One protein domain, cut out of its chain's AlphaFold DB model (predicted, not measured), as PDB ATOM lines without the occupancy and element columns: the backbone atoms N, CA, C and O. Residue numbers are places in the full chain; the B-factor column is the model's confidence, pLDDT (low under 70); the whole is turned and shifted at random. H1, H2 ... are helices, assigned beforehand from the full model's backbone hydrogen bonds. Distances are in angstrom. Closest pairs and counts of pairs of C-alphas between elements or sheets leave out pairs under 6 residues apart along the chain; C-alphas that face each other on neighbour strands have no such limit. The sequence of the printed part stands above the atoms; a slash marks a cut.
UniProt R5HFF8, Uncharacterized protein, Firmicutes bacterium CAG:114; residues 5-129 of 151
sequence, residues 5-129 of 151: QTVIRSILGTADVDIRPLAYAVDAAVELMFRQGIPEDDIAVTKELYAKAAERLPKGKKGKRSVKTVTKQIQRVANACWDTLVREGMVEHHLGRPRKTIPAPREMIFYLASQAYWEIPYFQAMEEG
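What this domain is: This is residues 5 to 129 of the 151 residues of an uncharacterized protein of Firmicutes bacterium CAG:114 (UniProt R5HFF8). A long helix, H4, runs along one side of a compact cluster of crossed helices; H2 and H6 start at it and run away from it, crossing each other in the core. H3 packs on H2 and on residues 67 to 74 of H4, H1 packs on residues 20 to 23 of H2, 80 to 85 of H4 and 112 to 116 of H6, and the short H5 and H7 lie at the end away from H3; residues 58 to 63, between H3 and H4, stick out as a loop. The printed part has 125 residues with seven named helices, H1 to H7 in chain order, and no named strand; the class is all helix. It is compact, with a radius of gyration of the C-alphas of 14.1 A and spans of 43 by 33 by 23 A.

Where its parts are: H4, residues 67 to 87, is the longest helix at 29.9 A, from C-alpha 67 at (134.180, 202.925, 170.665) to C-alpha 87 at (147.608, 176.520, 166.936). H2, residues 20 to 35, measures 21.0 A; H6, residues 105 to 117, 18.5 A; H3, residues 45 to 56, 15.5 A. H1, residues 5 to 12, begins at C-alpha 5 at (131.734, 186.765, 159.490). H5 is residues 91 to 95, and H7 is residues 122 to 127.

How they stand to each other: H4 is the hub, touching five other helices. H2 touches it about perpendicular, at 88 degrees, with the C-alphas of Leu 22 and Ile 74 closest at 4.7 A. H6 touches H4 with residues 105 to 109 alone, closest at Pro 105 and Gln 75, whose C-alphas are 5.4 A apart. H3 touches H4 about perpendicular, at 78 degrees; the closest C-alphas, of Ala 51 and Val 67, are 5.4 A apart. H1 touches H4 at a steep tilt of 50 degrees, with the C-alphas of Ile 11 and Cys 81 closest at 6.1 A. H5 and H4 touch only at the corner by their link, and only just, with 3 pairs of C-alphas within 8 A; Leu 85 and Val 91 are closest, 5.1 A between C-alphas. H2 and H6 touch at a steep tilt of 66 degrees, the same way, with the C-alphas of Val 30 and Ala 113 closest at 5.2 A. H7 touches H6, the C-alphas of Tyr 111 and Tyr 122 being closest at 5.1 A. H3 and H7 are apart. Every O i to N i+4 pair is within hydrogen-bond range in H2, H4, H5, H6 and H7, against 3 of 4 in H1 and 5 of 8 in H3.

The domain as a whole: The two C-alphas farthest apart, of Lys 61 and Glu 127, are 45.7 A apart. The printed part has no cut and no long link. The mean pLDDT of the printed part is 93.2, and no printed residue is under 70.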
ATOM      1  N   GLN A   5     132.017 187.739 158.432       94.50
ATOM      2  CA  GLN A   5     131.734 186.765 159.490       94.50
ATOM      3  C   GLN A   5     132.081 185.339 159.063       94.50
ATOM      4  O   GLN A   5     132.595 184.584 159.878       94.50
ATOM      5  N   THR A   6     131.827 184.966 157.805       93.75
ATOM      6  CA  THR A   6     132.175 183.640 157.275       93.75
ATOM      7  C   THR A   6     133.684 183.436 157.259       93.75
ATOM      8  O   THR A   6     134.141 182.380 157.682       93.75
ATOM      9  N   VAL A   7     134.459 184.450 156.857       94.88
ATOM     10  CA  VAL A   7     135.934 184.388 156.887       94.88
ATOM     11  C   VAL A   7     136.450 184.247 158.320       94.88
ATOM     12  O   VAL A   7     137.301 183.415 158.606       94.88
ATOM     13  N   ILE A   8     135.895 185.002 159.269       96.19
ATOM     14  CA  ILE A   8     136.295 184.864 160.675       96.19
ATOM     15  C   ILE A   8     135.895 183.483 161.229       96.19
ATOM     16  O   ILE A   8     136.656 182.875 161.980       96.19
ATOM     17  N   ARG A   9     134.726 182.952 160.844       94.81
ATOM     18  CA  ARG A   9     134.270 181.615 161.259       94.81
ATOM     19  C   ARG A   9     135.064 180.480 160.627       94.81
ATOM     20  O   ARG A   9     135.175 179.441 161.263       94.81
ATOM     21  N   SER A  10     135.640 180.652 159.438       93.81
ATOM     22  CA  SER A  10     136.534 179.630 158.879       93.81
ATOM     23  C   SER A  10     137.824 179.484 159.687       93.81
ATOM     24  O   SER A  10     138.462 178.443 159.606       93.81
ATOM     25  N   ILE A  11     138.186 180.498 160.484       95.12
ATOM     26  CA  ILE A  11     139.327 180.455 161.406       95.12
ATOM     27  C   ILE A  11     138.884 179.973 162.789       95.12
ATOM     28  O   ILE A  11     139.424 179.008 163.308       95.12
ATOM     29  N   LEU A  12     137.901 180.642 163.402       94.50
ATOM     30  CA  LEU A  12     137.502 180.392 164.797       94.50
ATOM     31  C   LEU A  12     136.528 179.217 164.975       94.50
ATOM     32  O   LEU A  12     136.195 178.856 166.105       94.50
ATOM     33  N   GLY A  13     136.006 178.658 163.884       89.31
ATOM     34  CA  GLY A  13     134.958 177.646 163.915       89.31
ATOM     35  C   GLY A  13     133.651 178.161 164.527       89.31
ATOM     36  O   GLY A  13     133.246 179.320 164.366       89.31
ATOM     37  N   THR A  14     132.960 177.282 165.251       83.56
ATOM     38  CA  THR A  14     131.686 177.572 165.931       83.56
ATOM     39  C   THR A  14     131.871 178.162 167.331       83.56
ATOM     40  O   THR A  14     130.945 178.094 168.136       83.56
ATOM     41  N   ALA A  15     133.043 178.731 167.638       74.94
ATOM     42  CA  ALA A  15     133.334 179.313 168.945       74.94
ATOM     43  C   ALA A  15     132.248 180.305 169.399       74.94
ATOM     44  O   ALA A  15     131.791 181.149 168.618       74.94
ATOM     45  N   ASP A  16     131.880 180.234 170.683       77.81
ATOM     46  CA  ASP A  16     130.887 181.110 171.322       77.81
ATOM     47  C   ASP A  16     131.490 182.482 171.676       77.81
ATOM     48  O   ASP A  16     131.540 182.930 172.822       77.81
ATOM     49  N   VAL A  17     132.045 183.148 170.664       87.19
ATOM     50  CA  VAL A  17     132.555 184.512 170.766       87.19
ATOM     51  C   VAL A  17     131.800 185.412 169.801       87.19
ATOM     52  O   VAL A  17     131.583 185.084 168.635       87.19
ATOM     53  N   ASP A  18     131.406 186.593 170.279       91.50
ATOM     54  CA  ASP A  18     130.792 187.597 169.416       91.50
ATOM     55  C   ASP A  18     131.831 188.175 168.443       91.50
ATOM     56  O   ASP A  18     132.618 189.056 168.803       91.50
ATOM     57  N   ILE A  19     131.816 187.671 167.207       95.62
ATOM     58  CA  ILE A  19     132.714 188.080 166.118       95.62
ATOM     59  C   ILE A  19     132.262 189.349 165.392       95.62
ATOM     60  O   ILE A  19     133.042 189.926 164.633       95.62
ATOM     61  N   ARG A  20     131.020 189.807 165.607       95.25
ATOM     62  CA  ARG A  20     130.436 190.940 164.865       95.25
ATOM     63  C   ARG A  20     131.277 192.218 164.949       95.25
ATOM     64  O   ARG A  20     131.429 192.860 163.911       95.25
ATOM     65  N   PRO A  21     131.872 192.591 166.105       96.44
ATOM     66  CA  PRO A  21     132.746 193.758 166.176       96.44
ATOM     67  C   PRO A  21     133.906 193.695 165.178       96.44
ATOM     68  O   PRO A  21     134.168 194.681 164.492       96.44
ATOM     69  N   LEU A  22     134.581 192.544 165.078       97.69
ATOM     70  CA  LEU A  22     135.681 192.359 164.134       97.69
ATOM     71  C   LEU A  22     135.158 192.322 162.696       97.69
ATOM     72  O   LEU A  22     135.701 193.019 161.848       97.69
ATOM     73  N   ALA A  23     134.072 191.589 162.437       97.38
ATOM     74  CA  ALA A  23     133.487 191.487 161.101       97.38
ATOM     75  C   ALA A  23     133.113 192.858 160.517       97.38
ATOM     76  O   ALA A  23     133.434 193.139 159.369       97.38
ATOM     77  N   TYR A  24     132.517 193.749 161.313       97.44
ATOM     78  CA  TYR A  24     132.194 195.099 160.846       97.44
ATOM     79  C   TYR A  24     133.425 195.978 160.621       97.44
ATOM     80  O   TYR A  24     133.389 196.851 159.754       97.44
ATOM     81  N   ALA A  25     134.507 195.764 161.373       98.06
ATOM     82  CA  ALA A  25     135.774 196.438 161.107       98.06
ATOM     83  C   ALA A  25     136.406 195.939 159.796       98.06
ATOM     84  O   ALA A  25     136.921 196.749 159.030       98.06
ATOM     85  N   VAL A  26     136.301 194.636 159.505       98.12
ATOM     86  CA  VAL A  26     136.724 194.040 158.226       98.12
ATOM     87  C   VAL A  26     135.887 194.584 157.068       98.12
ATOM     88  O   VAL A  26     136.460 195.043 156.088       98.12
ATOM     89  N   ASP A  27     134.559 194.651 157.197       97.44
ATOM     90  CA  ASP A  27     133.693 195.247 156.166       97.44
ATOM     91  C   ASP A  27     134.060 196.714 155.880       97.44
ATOM     92  O   ASP A  27     134.009 197.163 154.735       97.44
ATOM     93  N   ALA A  28     134.413 197.478 156.921       97.19
ATOM     94  CA  ALA A  28     134.866 198.857 156.771       97.19
ATOM     95  C   ALA A  28     136.231 198.942 156.068       97.19
ATOM     96  O   ALA A  28     136.419 199.816 155.229       97.19
ATOM     97  N   ALA A  29     137.157 198.029 156.369       97.38
ATOM     98  CA  ALA A  29     138.447 197.959 155.689       97.38
ATOM     99  C   ALA A  29     138.292 197.564 154.215       97.38
ATOM    100  O   ALA A  29     138.901 198.195 153.361       97.38
ATOM    101  N   VAL A  30     137.422 196.598 153.901       96.81
ATOM    102  CA  VAL A  30     137.092 196.215 152.519       96.81
ATOM    103  C   VAL A  30     136.598 197.414 151.712       96.81
ATOM    104  O   VAL A  30     137.027 197.627 150.580       96.81
ATOM    105  N   GLU A  31     135.699 198.200 152.303       96.19
ATOM    106  CA  GLU A  31     135.165 199.405 151.676       96.19
ATOM    107  C   GLU A  31     136.273 200.426 151.371       96.19
ATOM    108  O   GLU A  31     136.390 200.893 150.241       96.19
ATOM    109  N   LEU A  32     137.117 200.737 152.356       95.88
ATOM    110  CA  LEU A  32     138.167 201.748 152.213       95.88
ATOM    111  C   LEU A  32     139.278 201.287 151.262       95.88
ATOM    112  O   LEU A  32     139.633 202.011 150.338       95.88
ATOM    113  N   MET A  33     139.794 200.073 151.451       95.12
ATOM    114  CA  MET A  33     140.931 199.568 150.683       95.12
ATOM    115  C   MET A  33     140.534 199.236 149.247       95.12
ATOM    116  O   MET A  33     141.160 199.705 148.306       95.12
ATOM    117  N   PHE A  34     139.488 198.436 149.046       94.50
ATOM    118  CA  PHE A  34     139.261 197.825 147.733       94.50
ATOM    119  C   PHE A  34     138.200 198.530 146.900       94.50
ATOM    120  O   PHE A  34     138.269 198.478 145.676       94.50
ATOM    121  N   ARG A  35     137.229 199.204 147.530       93.12
ATOM    122  CA  ARG A  35     136.237 199.993 146.781       93.12
ATOM    123  C   ARG A  35     136.659 201.441 146.590       93.12
ATOM    124  O   ARG A  35     136.383 202.008 145.539       93.12
ATOM    125  N   GLN A  36     137.322 202.028 147.585       93.88
ATOM    126  CA  GLN A  36     137.761 203.427 147.538       93.88
ATOM    127  C   GLN A  36     139.246 203.582 147.191       93.88
ATOM    128  O   GLN A  36     139.680 204.696 146.909       93.88
ATOM    129  N   GLY A  37     140.020 202.491 147.179       92.62
ATOM    130  CA  GLY A  37     141.436 202.519 146.807       92.62
ATOM    131  C   GLY A  37     142.328 203.223 147.830       92.62
ATOM    132  O   GLY A  37     143.402 203.696 147.467       92.62
ATOM    133  N   ILE A  38     141.886 203.342 149.086       94.25
ATOM    134  CA  ILE A  38     142.641 204.022 150.141       94.25
ATOM    135  C   ILE A  38     143.734 203.070 150.652       94.25
ATOM    136  O   ILE A  38     143.406 201.966 151.102       94.25
ATOM    137  N   PRO A  39     145.014 203.475 150.626       93.19
ATOM    138  CA  PRO A  39     146.096 202.678 151.187       93.19
ATOM    139  C   PRO A  39     145.929 202.453 152.682       93.19
ATOM    140  O   PRO A  39     145.443 203.322 153.403       93.19
ATOM    141  N   GLU A  40     146.410 201.313 153.169       92.44
ATOM    142  CA  GLU A  40     146.299 200.953 154.585       92.44
ATOM    143  C   GLU A  40     146.943 201.972 155.542       92.44
ATOM    144  O   GLU A  40     146.413 202.202 156.631       92.44
ATOM    145  N   ASP A  41     148.023 202.630 155.110       91.00
ATOM    146  CA  ASP A  41     148.728 203.664 155.879       91.00
ATOM    147  C   ASP A  41     147.933 204.971 156.012       91.00
ATOM    148  O   ASP A  41     148.128 205.723 156.970       91.00
ATOM    149  N   ASP A  42     147.007 205.231 155.087       93.38
ATOM    150  CA  ASP A  42     146.149 206.418 155.101       93.38
ATOM    151  C   ASP A  42     144.833 206.177 155.877       93.38
ATOM    152  O   ASP A  42     144.062 207.115 156.095       93.38
ATOM    153  N   ILE A  43     144.578 204.949 156.352       94.31
ATOM    154  CA  ILE A  43     143.362 204.602 157.101       94.31
ATOM    155  C   ILE A  43     143.513 204.951 158.586       94.31
ATOM    156  O   ILE A  43     144.272 204.345 159.352       94.31
ATOM    157  N   ALA A  44     142.673 205.867 159.064       94.62
ATOM    158  CA  ALA A  44     142.582 206.237 160.469       94.62
ATOM    159  C   ALA A  44     141.800 205.180 161.274       94.62
ATOM    160  O   ALA A  44     140.648 205.395 161.659       94.62
ATOM    161  N   VAL A  45     142.452 204.056 161.594       93.88
ATOM    162  CA  VAL A  45     141.890 202.845 162.240       93.88
ATOM    163  C   VAL A  45     140.827 203.130 163.314       93.88
ATOM    164  O   VAL A  45     139.729 202.574 163.274       93.88
ATOM    165  N   THR A  46     141.108 204.015 164.275       93.25
ATOM    166  CA  THR A  46     140.166 204.323 165.366       93.25
ATOM    167  C   THR A  46     138.859 204.946 164.868       93.25
ATOM    168  O   THR A  46     137.786 204.586 165.352       93.25
ATOM    169  N   LYS A  47     138.936 205.883 163.919       93.19
ATOM    170  CA  LYS A  47     137.773 206.622 163.404       93.19
ATOM    171  C   LYS A  47     137.061 205.850 162.300       93.19
ATOM    172  O   LYS A  47     135.839 205.847 162.240       93.19
ATOM    173  N   GLU A  48     137.817 205.189 161.439       95.69
ATOM    174  CA  GLU A  48     137.281 204.642 160.196       95.69
ATOM    175  C   GLU A  48     136.953 203.157 160.278       95.69
ATOM    176  O   GLU A  48     136.065 202.708 159.560       95.69
ATOM    177  N   LEU A  49     137.585 202.412 161.187       96.44
ATOM    178  CA  LEU A  49     137.286 200.996 161.405       96.44
ATOM    179  C   LEU A  49     136.537 200.799 162.723       96.44
ATOM    180  O   LEU A  49     135.408 200.315 162.736       96.44
ATOM    181  N   TYR A  50     137.126 201.217 163.848       96.31
ATOM    182  CA  TYR A  50     136.564 200.916 165.171       96.31
ATOM    183  C   TYR A  50     135.282 201.695 165.470       96.31
ATOM    184  O   TYR A  50     134.328 201.112 165.989       96.31
ATOM    185  N   ALA A  51     135.229 202.991 165.147       94.38
ATOM    186  CA  ALA A  51     134.013 203.774 165.351       94.38
ATOM    187  C   ALA A  51     132.883 203.326 164.408       94.38
ATOM    188  O   ALA A  51     131.774 203.091 164.887       94.38
ATOM    189  N   LYS A  52     133.171 203.071 163.121       94.25
ATOM    190  CA  LYS A  52     132.182 202.509 162.180       94.25
ATOM    191  C   LYS A  52     131.653 201.146 162.641       94.25
ATOM    192  O   LYS A  52     130.450 200.898 162.586       94.25
ATOM    193  N   ALA A  53     132.519 200.271 163.157       95.19
ATOM    194  CA  ALA A  53     132.086 199.003 163.740       95.19
ATOM    195  C   ALA A  53     131.174 199.211 164.961       95.19
ATOM    196  O   ALA A  53     130.174 198.510 165.117       95.19
ATOM    197  N   ALA A  54     131.477 200.196 165.813       94.50
ATOM    198  CA  ALA A  54     130.660 200.520 166.981       94.50
ATOM    199  C   ALA A  54     129.270 201.057 166.615       94.50
ATOM    200  O   ALA A  54     128.302 200.747 167.309       94.50
ATOM    201  N   GLU A  55     129.168 201.828 165.532       93.38
ATOM    202  CA  GLU A  55     127.906 202.362 165.010       93.38
ATOM    203  C   GLU A  55     126.997 201.280 164.426       93.38
ATOM    204  O   GLU A  55     125.778 201.365 164.575       93.38
ATOM    205  N   ARG A  56     127.582 200.254 163.797       92.25
ATOM    206  CA  ARG A  56     126.844 199.126 163.204       92.25
ATOM    207  C   ARG A  56     126.364 198.102 164.227       92.25
ATOM    208  O   ARG A  56     125.445 197.338 163.943       92.25
ATOM    209  N   LEU A  57     126.975 198.055 165.410       92.19
ATOM    210  CA  LEU A  57     126.543 197.142 166.463       92.19
ATOM    211  C   LEU A  57     125.185 197.569 167.041       92.19
ATOM    212  O   LEU A  57     124.949 198.762 167.260       92.19
ATOM    213  N   PRO A  58     124.304 196.607 167.373       87.38
ATOM    214  CA  PRO A  58     123.040 196.920 168.017       87.38
ATOM    215  C   PRO A  58     123.282 197.653 169.340       87.38
ATOM    216  O   PRO A  58     124.240 197.380 170.077       87.38
ATOM    217  N   LYS A  59     122.386 198.595 169.653       84.69
ATOM    218  CA  LYS A  59     122.416 199.314 170.929       84.69
ATOM    219  C   LYS A  59     122.310 198.301 172.069       84.69
ATOM    220  O   LYS A  59     121.471 197.406 172.051       84.69
ATOM    221  N   GLY A  60     123.182 198.442 173.062       74.88
ATOM    222  CA  GLY A  60     123.094 197.652 174.284       74.88
ATOM    223  C   GLY A  60     122.062 198.235 175.249       74.88
ATOM    224  O   GLY A  60     121.507 199.306 175.014       74.88
ATOM    225  N   LYS A  61     121.899 197.588 176.408       73.00
ATOM    226  CA  LYS A  61     121.023 198.063 177.499       73.00
ATOM    227  C   LYS A  61     121.300 199.513 177.936       73.00
ATOM    228  O   LYS A  61     120.400 200.192 178.401       73.00
ATOM    229  N   LYS A  62     122.544 199.985 177.778       75.12
ATOM    230  CA  LYS A  62     122.994 201.351 178.115       75.12
ATOM    231  C   LYS A  62     123.085 202.288 176.894       75.12
ATOM    232  O   LYS A  62     123.781 203.294 176.949       75.12
ATOM    233  N   GLY A  63     122.437 201.947 175.777       82.19
ATOM    234  CA  GLY A  63     122.448 202.746 174.548       82.19
ATOM    235  C   GLY A  63     123.571 202.379 173.571       82.19
ATOM    236  O   GLY A  63     123.909 201.203 173.403       82.19
ATOM    237  N   LYS A  64     124.117 203.383 172.865       82.88
ATOM    238  CA  LYS A  64     125.172 203.182 171.854       82.88
ATOM    239  C   LYS A  64     126.403 202.515 172.475       82.88
ATOM    240  O   LYS A  64     126.806 202.825 173.596       82.88
ATOM    241  N   ARG A  65     127.021 201.598 171.730       87.12
ATOM    242  CA  ARG A  65     128.261 200.942 172.154       87.12
ATOM    243  C   ARG A  65     129.400 201.962 172.122       87.12
ATOM    244  O   ARG A  65     129.604 202.637 171.121       87.12
ATOM    245  N   SER A  66     130.148 202.071 173.218       91.88
ATOM    246  CA  SER A  66     131.341 202.922 173.263       91.88
ATOM    247  C   SER A  66     132.418 202.376 172.325       91.88
ATOM    248  O   SER A  66     132.727 201.184 172.381       91.88
ATOM    249  N   VAL A  67     133.044 203.261 171.542       94.06
ATOM    250  CA  VAL A  67     134.180 202.925 170.665       94.06
ATOM    251  C   VAL A  67     135.280 202.218 171.456       94.06
ATOM    252  O   VAL A  67     135.762 201.180 171.026       94.06
ATOM    253  N   LYS A  68     135.593 202.682 172.674       94.44
ATOM    254  CA  LYS A  68     136.604 202.062 173.550       94.44
ATOM    255  C   LYS A  68     136.298 200.590 173.842       94.44
ATOM    256  O   LYS A  68     137.197 199.752 173.824       94.44
ATOM    257  N   THR A  69     135.037 200.271 174.124       93.56
ATOM    258  CA  THR A  69     134.604 198.894 174.392       93.56
ATOM    259  C   THR A  69     134.702 198.040 173.135       93.56
ATOM    260  O   THR A  69     135.198 196.918 173.194       93.56
ATOM    261  N   VAL A  70     134.256 198.576 172.001       94.94
ATOM    262  CA  VAL A  70     134.267 197.871 170.716       94.94
ATOM    263  C   VAL A  70     135.696 197.613 170.249       94.94
ATOM    264  O   VAL A  70     136.000 196.491 169.864       94.94
ATOM    265  N   THR A  71     136.607 198.575 170.403       96.25
ATOM    266  CA  THR A  71     138.041 198.395 170.140       96.25
ATOM    267  C   THR A  71     138.609 197.210 170.913       96.25
ATOM    268  O   THR A  71     139.222 196.337 170.311       96.25
ATOM    269  N   LYS A  72     138.354 197.110 172.224       96.38
ATOM    270  CA  LYS A  72     138.827 195.965 173.022       96.38
ATOM    271  C   LYS A  72     138.252 194.631 172.537       96.38
ATOM    272  O   LYS A  72     138.954 193.625 172.545       96.38
ATOM    273  N   GLN A  73     136.984 194.611 172.119       95.56
ATOM    274  CA  GLN A  73     136.369 193.407 171.555       95.56
ATOM    275  C   GLN A  73     137.026 193.012 170.231       95.56
ATOM    276  O   GLN A  73     137.368 191.847 170.062       95.56
ATOM    277  N   ILE A  74     137.255 193.976 169.335       97.31
ATOM    278  CA  ILE A  74     137.943 193.758 168.058       97.31
ATOM    279  C   ILE A  74     139.336 193.179 168.298       97.31
ATOM    280  O   ILE A  74     139.662 192.145 167.729       97.31
ATOM    281  N   GLN A  75     140.125 193.794 169.183       96.81
ATOM    282  CA  GLN A  75     141.474 193.326 169.516       96.81
ATOM    283  C   GLN A  75     141.465 191.886 170.035       96.81
ATOM    284  O   GLN A  75     142.254 191.065 169.583       96.81
ATOM    285  N   ARG A  76     140.535 191.555 170.938       96.25
ATOM    286  CA  ARG A  76     140.416 190.198 171.480       96.25
ATOM    287  C   ARG A  76     140.085 189.169 170.401       96.25
ATOM    288  O   ARG A  76     140.691 188.107 170.385       96.25
ATOM    289  N   VAL A  77     139.129 189.465 169.519       97.06
ATOM    290  CA  VAL A  77     138.741 188.527 168.453       97.06
ATOM    291  C   VAL A  77     139.847 188.416 167.398       97.06
ATOM    292  O   VAL A  77     140.115 187.318 166.928       97.06
ATOM    293  N   ALA A  78     140.538 189.512 167.070       97.38
ATOM    294  CA  ALA A  78     141.684 189.495 166.161       97.38
ATOM    295  C   ALA A  78     142.831 188.628 166.705       97.38
ATOM    296  O   ALA A  78     143.375 187.803 165.973       97.38
ATOM    297  N   ASN A  79     143.145 188.758 167.997       95.88
ATOM    298  CA  ASN A  79     144.138 187.911 168.654       95.88
ATOM    299  C   ASN A  79     143.691 186.446 168.673       95.88
ATOM    300  O   ASN A  79     144.473 185.582 168.312       95.88
ATOM    301  N   ALA A  80     142.417 186.165 168.967       95.38
ATOM    302  CA  ALA A  80     141.896 184.799 168.910       95.38
ATOM    303  C   ALA A  80     142.007 184.182 167.502       95.38
ATOM    304  O   ALA A  80     142.277 182.985 167.378       95.38
ATOM    305  N   CYS A  81     141.821 184.981 166.440       96.12
ATOM    306  CA  CYS A  81     142.037 184.522 165.064       96.12
ATOM    307  C   CYS A  81     143.503 184.139 164.863       96.12
ATOM    308  O   CYS A  81     143.785 183.042 164.394       96.12
ATOM    309  N   TRP A  82     144.428 185.013 165.268       96.31
ATOM    310  CA  TRP A  82     145.858 184.731 165.194       96.31
ATOM    311  C   TRP A  82     146.248 183.467 165.968       96.31
ATOM    312  O   TRP A  82     146.868 182.572 165.399       96.31
ATOM    313  N   ASP A  83     145.841 183.368 167.233       94.94
ATOM    314  CA  ASP A  83     146.171 182.240 168.105       94.94
ATOM    315  C   ASP A  83     145.647 180.925 167.524       94.94
ATOM    316  O   ASP A  83     146.336 179.907 167.555       94.94
ATOM    317  N   THR A  84     144.450 180.948 166.930       95.44
ATOM    318  CA  THR A  84     143.882 179.776 166.258       95.44
ATOM    319  C   THR A  84     144.663 179.413 164.999       95.44
ATOM    320  O   THR A  84     145.006 178.250 164.830       95.44
ATOM    321  N   LEU A  85     145.025 180.384 164.152       95.25
ATOM    322  CA  LEU A  85     145.850 180.113 162.968       95.25
ATOM    323  C   LEU A  85     147.196 179.484 163.335       95.25
ATOM    324  O   LEU A  85     147.632 178.555 162.660       95.25
ATOM    325  N   VAL A  86     147.845 179.972 164.396       94.88
ATOM    326  CA  VAL A  86     149.113 179.414 164.887       94.88
ATOM    327  C   VAL A  86     148.910 178.003 165.432       94.88
ATOM    328  O   VAL A  86     149.642 177.095 165.048       94.88
ATOM    329  N   ARG A  87     147.907 177.810 166.296       94.50
ATOM    330  CA  ARG A  87     147.608 176.520 166.936       94.50
ATOM    331  C   ARG A  87     147.284 175.421 165.925       94.50
ATOM    332  O   ARG A  87     147.704 174.290 166.123       94.50
ATOM    333  N   GLU A  88     146.567 175.759 164.858       94.19
ATOM    334  CA  GLU A  88     146.154 174.818 163.807       94.19
ATOM    335  C   GLU A  88     147.186 174.710 162.661       94.19
ATOM    336  O   GLU A  88     146.969 173.976 161.704       94.19
ATOM    337  N   GLY A  89     148.301 175.454 162.704       94.50
ATOM    338  CA  GLY A  89     149.310 175.442 161.633       94.50
ATOM    339  C   GLY A  89     148.847 176.077 160.311       94.50
ATOM    340  O   GLY A  89     149.431 175.831 159.262       94.50
ATOM    341  N   MET A  90     147.815 176.923 160.348       94.94
ATOM    342  CA  MET A  90     147.116 177.461 159.171       94.94
ATOM    343  C   MET A  90     147.553 178.879 158.772       94.94
ATOM    344  O   MET A  90     146.906 179.511 157.930       94.94
ATOM    345  N   VAL A  91     148.631 179.400 159.375       94.88
ATOM    346  CA  VAL A  91     149.129 180.767 159.134       94.88
ATOM    347  C   VAL A  91     149.460 180.990 157.661       94.88
ATOM    348  O   VAL A  91     148.975 181.949 157.069       94.88
ATOM    349  N   GLU A  92     150.254 180.104 157.059       94.25
ATOM    350  CA  GLU A  92     150.684 180.254 155.667       94.25
ATOM    351  C   GLU A  92     149.506 180.164 154.697       94.25
ATOM    352  O   GLU A  92     149.375 181.016 153.825       94.25
ATOM    353  N   HIS A  93     148.583 179.229 154.925       92.75
ATOM    354  CA  HIS A  93     147.363 179.101 154.130       92.75
ATOM    355  C   HIS A  93     146.499 180.374 154.151       92.75
ATOM    356  O   HIS A  93     145.952 180.768 153.125       92.75
ATOM    357  N   HIS A  94     146.354 181.034 155.306       92.44
ATOM    358  CA  HIS A  94     145.480 182.209 155.424       92.44
ATOM    359  C   HIS A  94     146.162 183.528 155.064       92.44
ATOM    360  O   HIS A  94     145.485 184.462 154.634       92.44
ATOM    361  N   LEU A  95     147.481 183.630 155.237       92.69
ATOM    362  CA  LEU A  95     148.220 184.859 154.951       92.69
ATOM    363  C   LEU A  95     148.888 184.846 153.573       92.69
ATOM    364  O   LEU A  95     149.049 185.912 152.984       92.69
ATOM    365  N   GLY A  96     149.211 183.671 153.033       92.44
ATOM    366  CA  GLY A  96     149.952 183.489 151.781       92.44
ATOM    367  C   GLY A  96     151.467 183.415 151.977       92.44
ATOM    368  O   GLY A  96     152.202 183.362 151.004       92.44
ATOM    369  N   ARG A  97     151.948 183.449 153.230       92.38
ATOM    370  CA  ARG A  97     153.358 183.244 153.594       92.38
ATOM    371  C   ARG A  97     153.490 182.871 155.074       92.38
ATOM    372  O   ARG A  97     152.621 183.254 155.870       92.38
ATOM    373  N   PRO A  98     154.579 182.209 155.494       90.31
ATOM    374  CA  PRO A  98     154.827 181.945 156.906       90.31
ATOM    375  C   PRO A  98     155.051 183.246 157.688       90.31
ATOM    376  O   PRO A  98     155.702 184.185 157.223       90.31
ATOM    377  N   ARG A  99     154.542 183.305 158.923       90.25
ATOM    378  CA  ARG A  99     154.753 184.437 159.836       90.25
ATOM    379  C   ARG A  99     154.859 183.940 161.271       90.25
ATOM    380  O   ARG A  99     154.028 183.159 161.717       90.25
ATOM    381  N   LYS A 100     155.884 184.403 161.991       82.69
ATOM    382  CA  LYS A 100     156.162 183.986 163.380       82.69
ATOM    383  C   LYS A 100     155.666 184.990 164.422       82.69
ATOM    384  O   LYS A 100     155.458 184.628 165.573       82.69
ATOM    385  N   THR A 101     155.487 186.250 164.035       87.69
ATOM    386  CA  THR A 101     155.124 187.341 164.946       87.69
ATOM    387  C   THR A 101     153.626 187.611 164.927       87.69
ATOM    388  O   THR A 101     153.018 187.674 163.853       87.69
ATOM    389  N   ILE A 102     153.048 187.839 166.110       87.69
ATOM    390  CA  ILE A 102     151.653 188.265 166.247       87.69
ATOM    391  C   ILE A 102     151.420 189.591 165.504       87.69
ATOM    392  O   ILE A 102     152.199 190.530 165.680       87.69
ATOM    393  N   PRO A 103     150.392 189.688 164.641       87.81
ATOM    394  CA  PRO A 103     150.040 190.947 164.009       87.81
ATOM    395  C   PRO A 103     149.471 191.928 165.017       87.81
ATOM    396  O   PRO A 103     148.767 191.552 165.954       87.81
ATOM    397  N   ALA A 104     149.676 193.213 164.751       92.88
ATOM    398  CA  ALA A 104     148.817 194.216 165.341       92.88
ATOM    399  C   ALA A 104     147.357 193.930 164.923       92.88
ATOM    400  O   ALA A 104     147.109 193.550 163.777       92.88
ATOM    401  N   PRO A 105     146.357 194.184 165.783       93.56
ATOM    402  CA  PRO A 105     144.951 193.947 165.447       93.56
ATOM    403  C   PRO A 105     144.488 194.607 164.140       93.56
ATOM    404  O   PRO A 105     143.625 194.065 163.459       93.56
ATOM    405  N   ARG A 106     145.095 195.743 163.759       95.12
ATOM    406  CA  ARG A 106     144.850 196.389 162.460       95.12
ATOM    407  C   ARG A 106     145.295 195.532 161.270       95.12
ATOM    408  O   ARG A 106     144.560 195.433 160.302       95.12
ATOM    409  N   GLU A 107     146.454 194.880 161.362       95.12
ATOM    410  CA  GLU A 107     146.983 194.043 160.281       95.12
ATOM    411  C   GLU A 107     146.080 192.827 160.082       95.12
ATOM    412  O   GLU A 107     145.728 192.502 158.958       95.12
ATOM    413  N   MET A 108     145.613 192.211 161.177       96.88
ATOM    414  CA  MET A 108     144.646 191.115 161.097       96.88
ATOM    415  C   MET A 108     143.355 191.543 160.382       96.88
ATOM    416  O   MET A 108     142.819 190.782 159.584       96.88
ATOM    417  N   ILE A 109     142.866 192.765 160.619       97.88
ATOM    418  CA  ILE A 109     141.697 193.294 159.900       97.88
ATOM    419  C   ILE A 109     141.970 193.372 158.392       97.88
ATOM    420  O   ILE A 109     141.123 192.947 157.611       97.88
ATOM    421  N   PHE A 110     143.137 193.871 157.982       96.50
ATOM    422  CA  PHE A 110     143.510 193.972 156.566       96.50
ATOM    423  C   PHE A 110     143.701 192.601 155.913       96.50
ATOM    424  O   PHE A 110     143.259 192.391 154.782       96.50
ATOM    425  N   TYR A 111     144.266 191.638 156.642       95.94
ATOM    426  CA  TYR A 111     144.417 190.269 156.154       95.94
ATOM    427  C   TYR A 111     143.063 189.608 155.898       95.94
ATOM    428  O   TYR A 111     142.818 189.047 154.834       95.94
ATOM    429  N   LEU A 112     142.140 189.744 156.849       96.94
ATOM    430  CA  LEU A 112     140.782 189.233 156.698       96.94
ATOM    431  C   LEU A 112     140.016 189.971 155.590       96.94
ATOM    432  O   LEU A 112     139.185 189.365 154.915       96.94
ATOM    433  N   ALA A 113     140.300 191.259 155.374       97.06
ATOM    434  CA  ALA A 113     139.668 192.044 154.321       97.06
ATOM    435  C   ALA A 113     140.032 191.521 152.925       97.06
ATOM    436  O   ALA A 113     139.142 191.398 152.083       97.06
ATOM    437  N   SER A 114     141.300 191.169 152.672       95.62
ATOM    438  CA  SER A 114     141.695 190.608 151.371       95.62
ATOM    439  C   SER A 114     140.990 189.276 151.106       95.62
ATOM    440  O   SER A 114     140.445 189.076 150.023       95.62
ATOM    441  N   GLN A 115     140.914 188.407 152.117       94.62
ATOM    442  CA  GLN A 115     140.222 187.122 152.021       94.62
ATOM    443  C   GLN A 115     138.711 187.299 151.832       94.62
ATOM    444  O   GLN A 115     138.079 186.528 151.113       94.62
ATOM    445  N   ALA A 116     138.111 188.323 152.445       96.12
ATOM    446  CA  ALA A 116     136.700 188.635 152.252       96.12
ATOM    447  C   ALA A 116     136.422 189.169 150.839       96.12
ATOM    448  O   ALA A 116     135.439 188.771 150.215       96.12
ATOM    449  N   TYR A 117     137.264 190.057 150.311       96.62
ATOM    450  CA  TYR A 117     136.998 190.728 149.039       96.62
ATOM    451  C   TYR A 117     137.472 189.933 147.820       96.62
ATOM    452  O   TYR A 117     136.663 189.656 146.933       96.62
ATOM    453  N   TRP A 118     138.747 189.543 147.810       94.50
ATOM    454  CA  TRP A 118     139.413 188.860 146.698       94.50
ATOM    455  C   TRP A 118     139.376 187.338 146.799       94.50
ATOM    456  O   TRP A 118     139.751 186.661 145.848       94.50
ATOM    457  N   GLU A 119     138.953 186.803 147.947       94.19
ATOM    458  CA  GLU A 119     138.907 185.358 148.215       94.19
ATOM    459  C   GLU A 119     140.277 184.669 148.167       94.19
ATOM    460  O   GLU A 119     140.351 183.444 148.110       94.19
ATOM    461  N   ILE A 120     141.349 185.461 148.285       94.38
ATOM    462  CA  ILE A 120     142.743 185.017 148.349       94.38
ATOM    463  C   ILE A 120     143.463 185.611 149.575       94.38
ATOM    464  O   ILE A 120     143.038 186.648 150.110       94.38
ATOM    465  N   PRO A 121     144.556 184.978 150.037       95.62
ATOM    466  CA  PRO A 121     145.381 185.494 151.125       95.62
ATOM    467  C   PRO A 121     145.990 186.871 150.829       95.62
ATOM    468  O   PRO A 121     146.229 187.231 149.678       95.62
ATOM    469  N   TYR A 122     146.265 187.647 151.876       94.69
ATOM    470  CA  TYR A 122     146.710 189.040 151.747       94.69
ATOM    471  C   TYR A 122     148.044 189.200 151.024       94.69
ATOM    472  O   TYR A 122     148.159 190.065 150.159       94.69
ATOM    473  N   PHE A 123     149.045 188.375 151.339       94.25
ATOM    474  CA  PHE A 123     150.351 188.503 150.690       94.25
ATOM    475  C   PHE A 123     150.300 188.070 149.225       94.25
ATOM    476  O   PHE A 123     150.913 188.724 148.391       94.25
ATOM    477  N   GLN A 124     149.457 187.092 148.889       95.38
ATOM    478  CA  GLN A 124     149.174 186.765 147.493       95.38
ATOM    479  C   GLN A 124     148.475 187.936 146.775       95.38
ATOM    480  O   GLN A 124     148.870 188.331 145.683       95.38
ATOM    481  N   ALA A 125     147.467 188.557 147.400       94.50
ATOM    482  CA  ALA A 125     146.803 189.734 146.837       94.50
ATOM    483  C   ALA A 125     147.767 190.913 146.624       94.50
ATOM    484  O   ALA A 125     147.600 191.676 145.674       94.50
ATOM    485  N   MET A 126     148.765 191.065 147.499       92.50
ATOM    486  CA  MET A 126     149.814 192.076 147.372       92.50
ATOM    487  C   MET A 126     150.715 191.803 146.165       92.50
ATOM    488  O   MET A 126     150.954 192.717 145.382       92.50
ATOM    489  N   GLU A 127     151.166 190.562 145.987       92.69
ATOM    490  CA  GLU A 127     151.985 190.145 144.840       92.69
ATOM    491  C   GLU A 127     151.242 190.312 143.508       92.69
ATOM    492  O   GLU A 127     151.825 190.744 142.517       92.69
ATOM    493  N   GLU A 128     149.932 190.061 143.500       94.38
ATOM    494  CA  GLU A 128     149.069 190.259 142.332       94.38
ATOM    495  C   GLU A 128     148.662 191.732 142.099       94.38
ATOM    496  O   GLU A 128     147.827 192.013 141.239       94.38
ATOM    497  N   GLY A 129     149.206 192.686 142.867       91.94
ATOM    498  CA  GLY A 129     148.940 194.120 142.695       91.94
ATOM    499  C   GLY A 129     147.521 194.559 143.084       91.94
ATOM    500  O   GLY A 129     147.061 195.616 142.657       91.94
TER     501      GLY A 129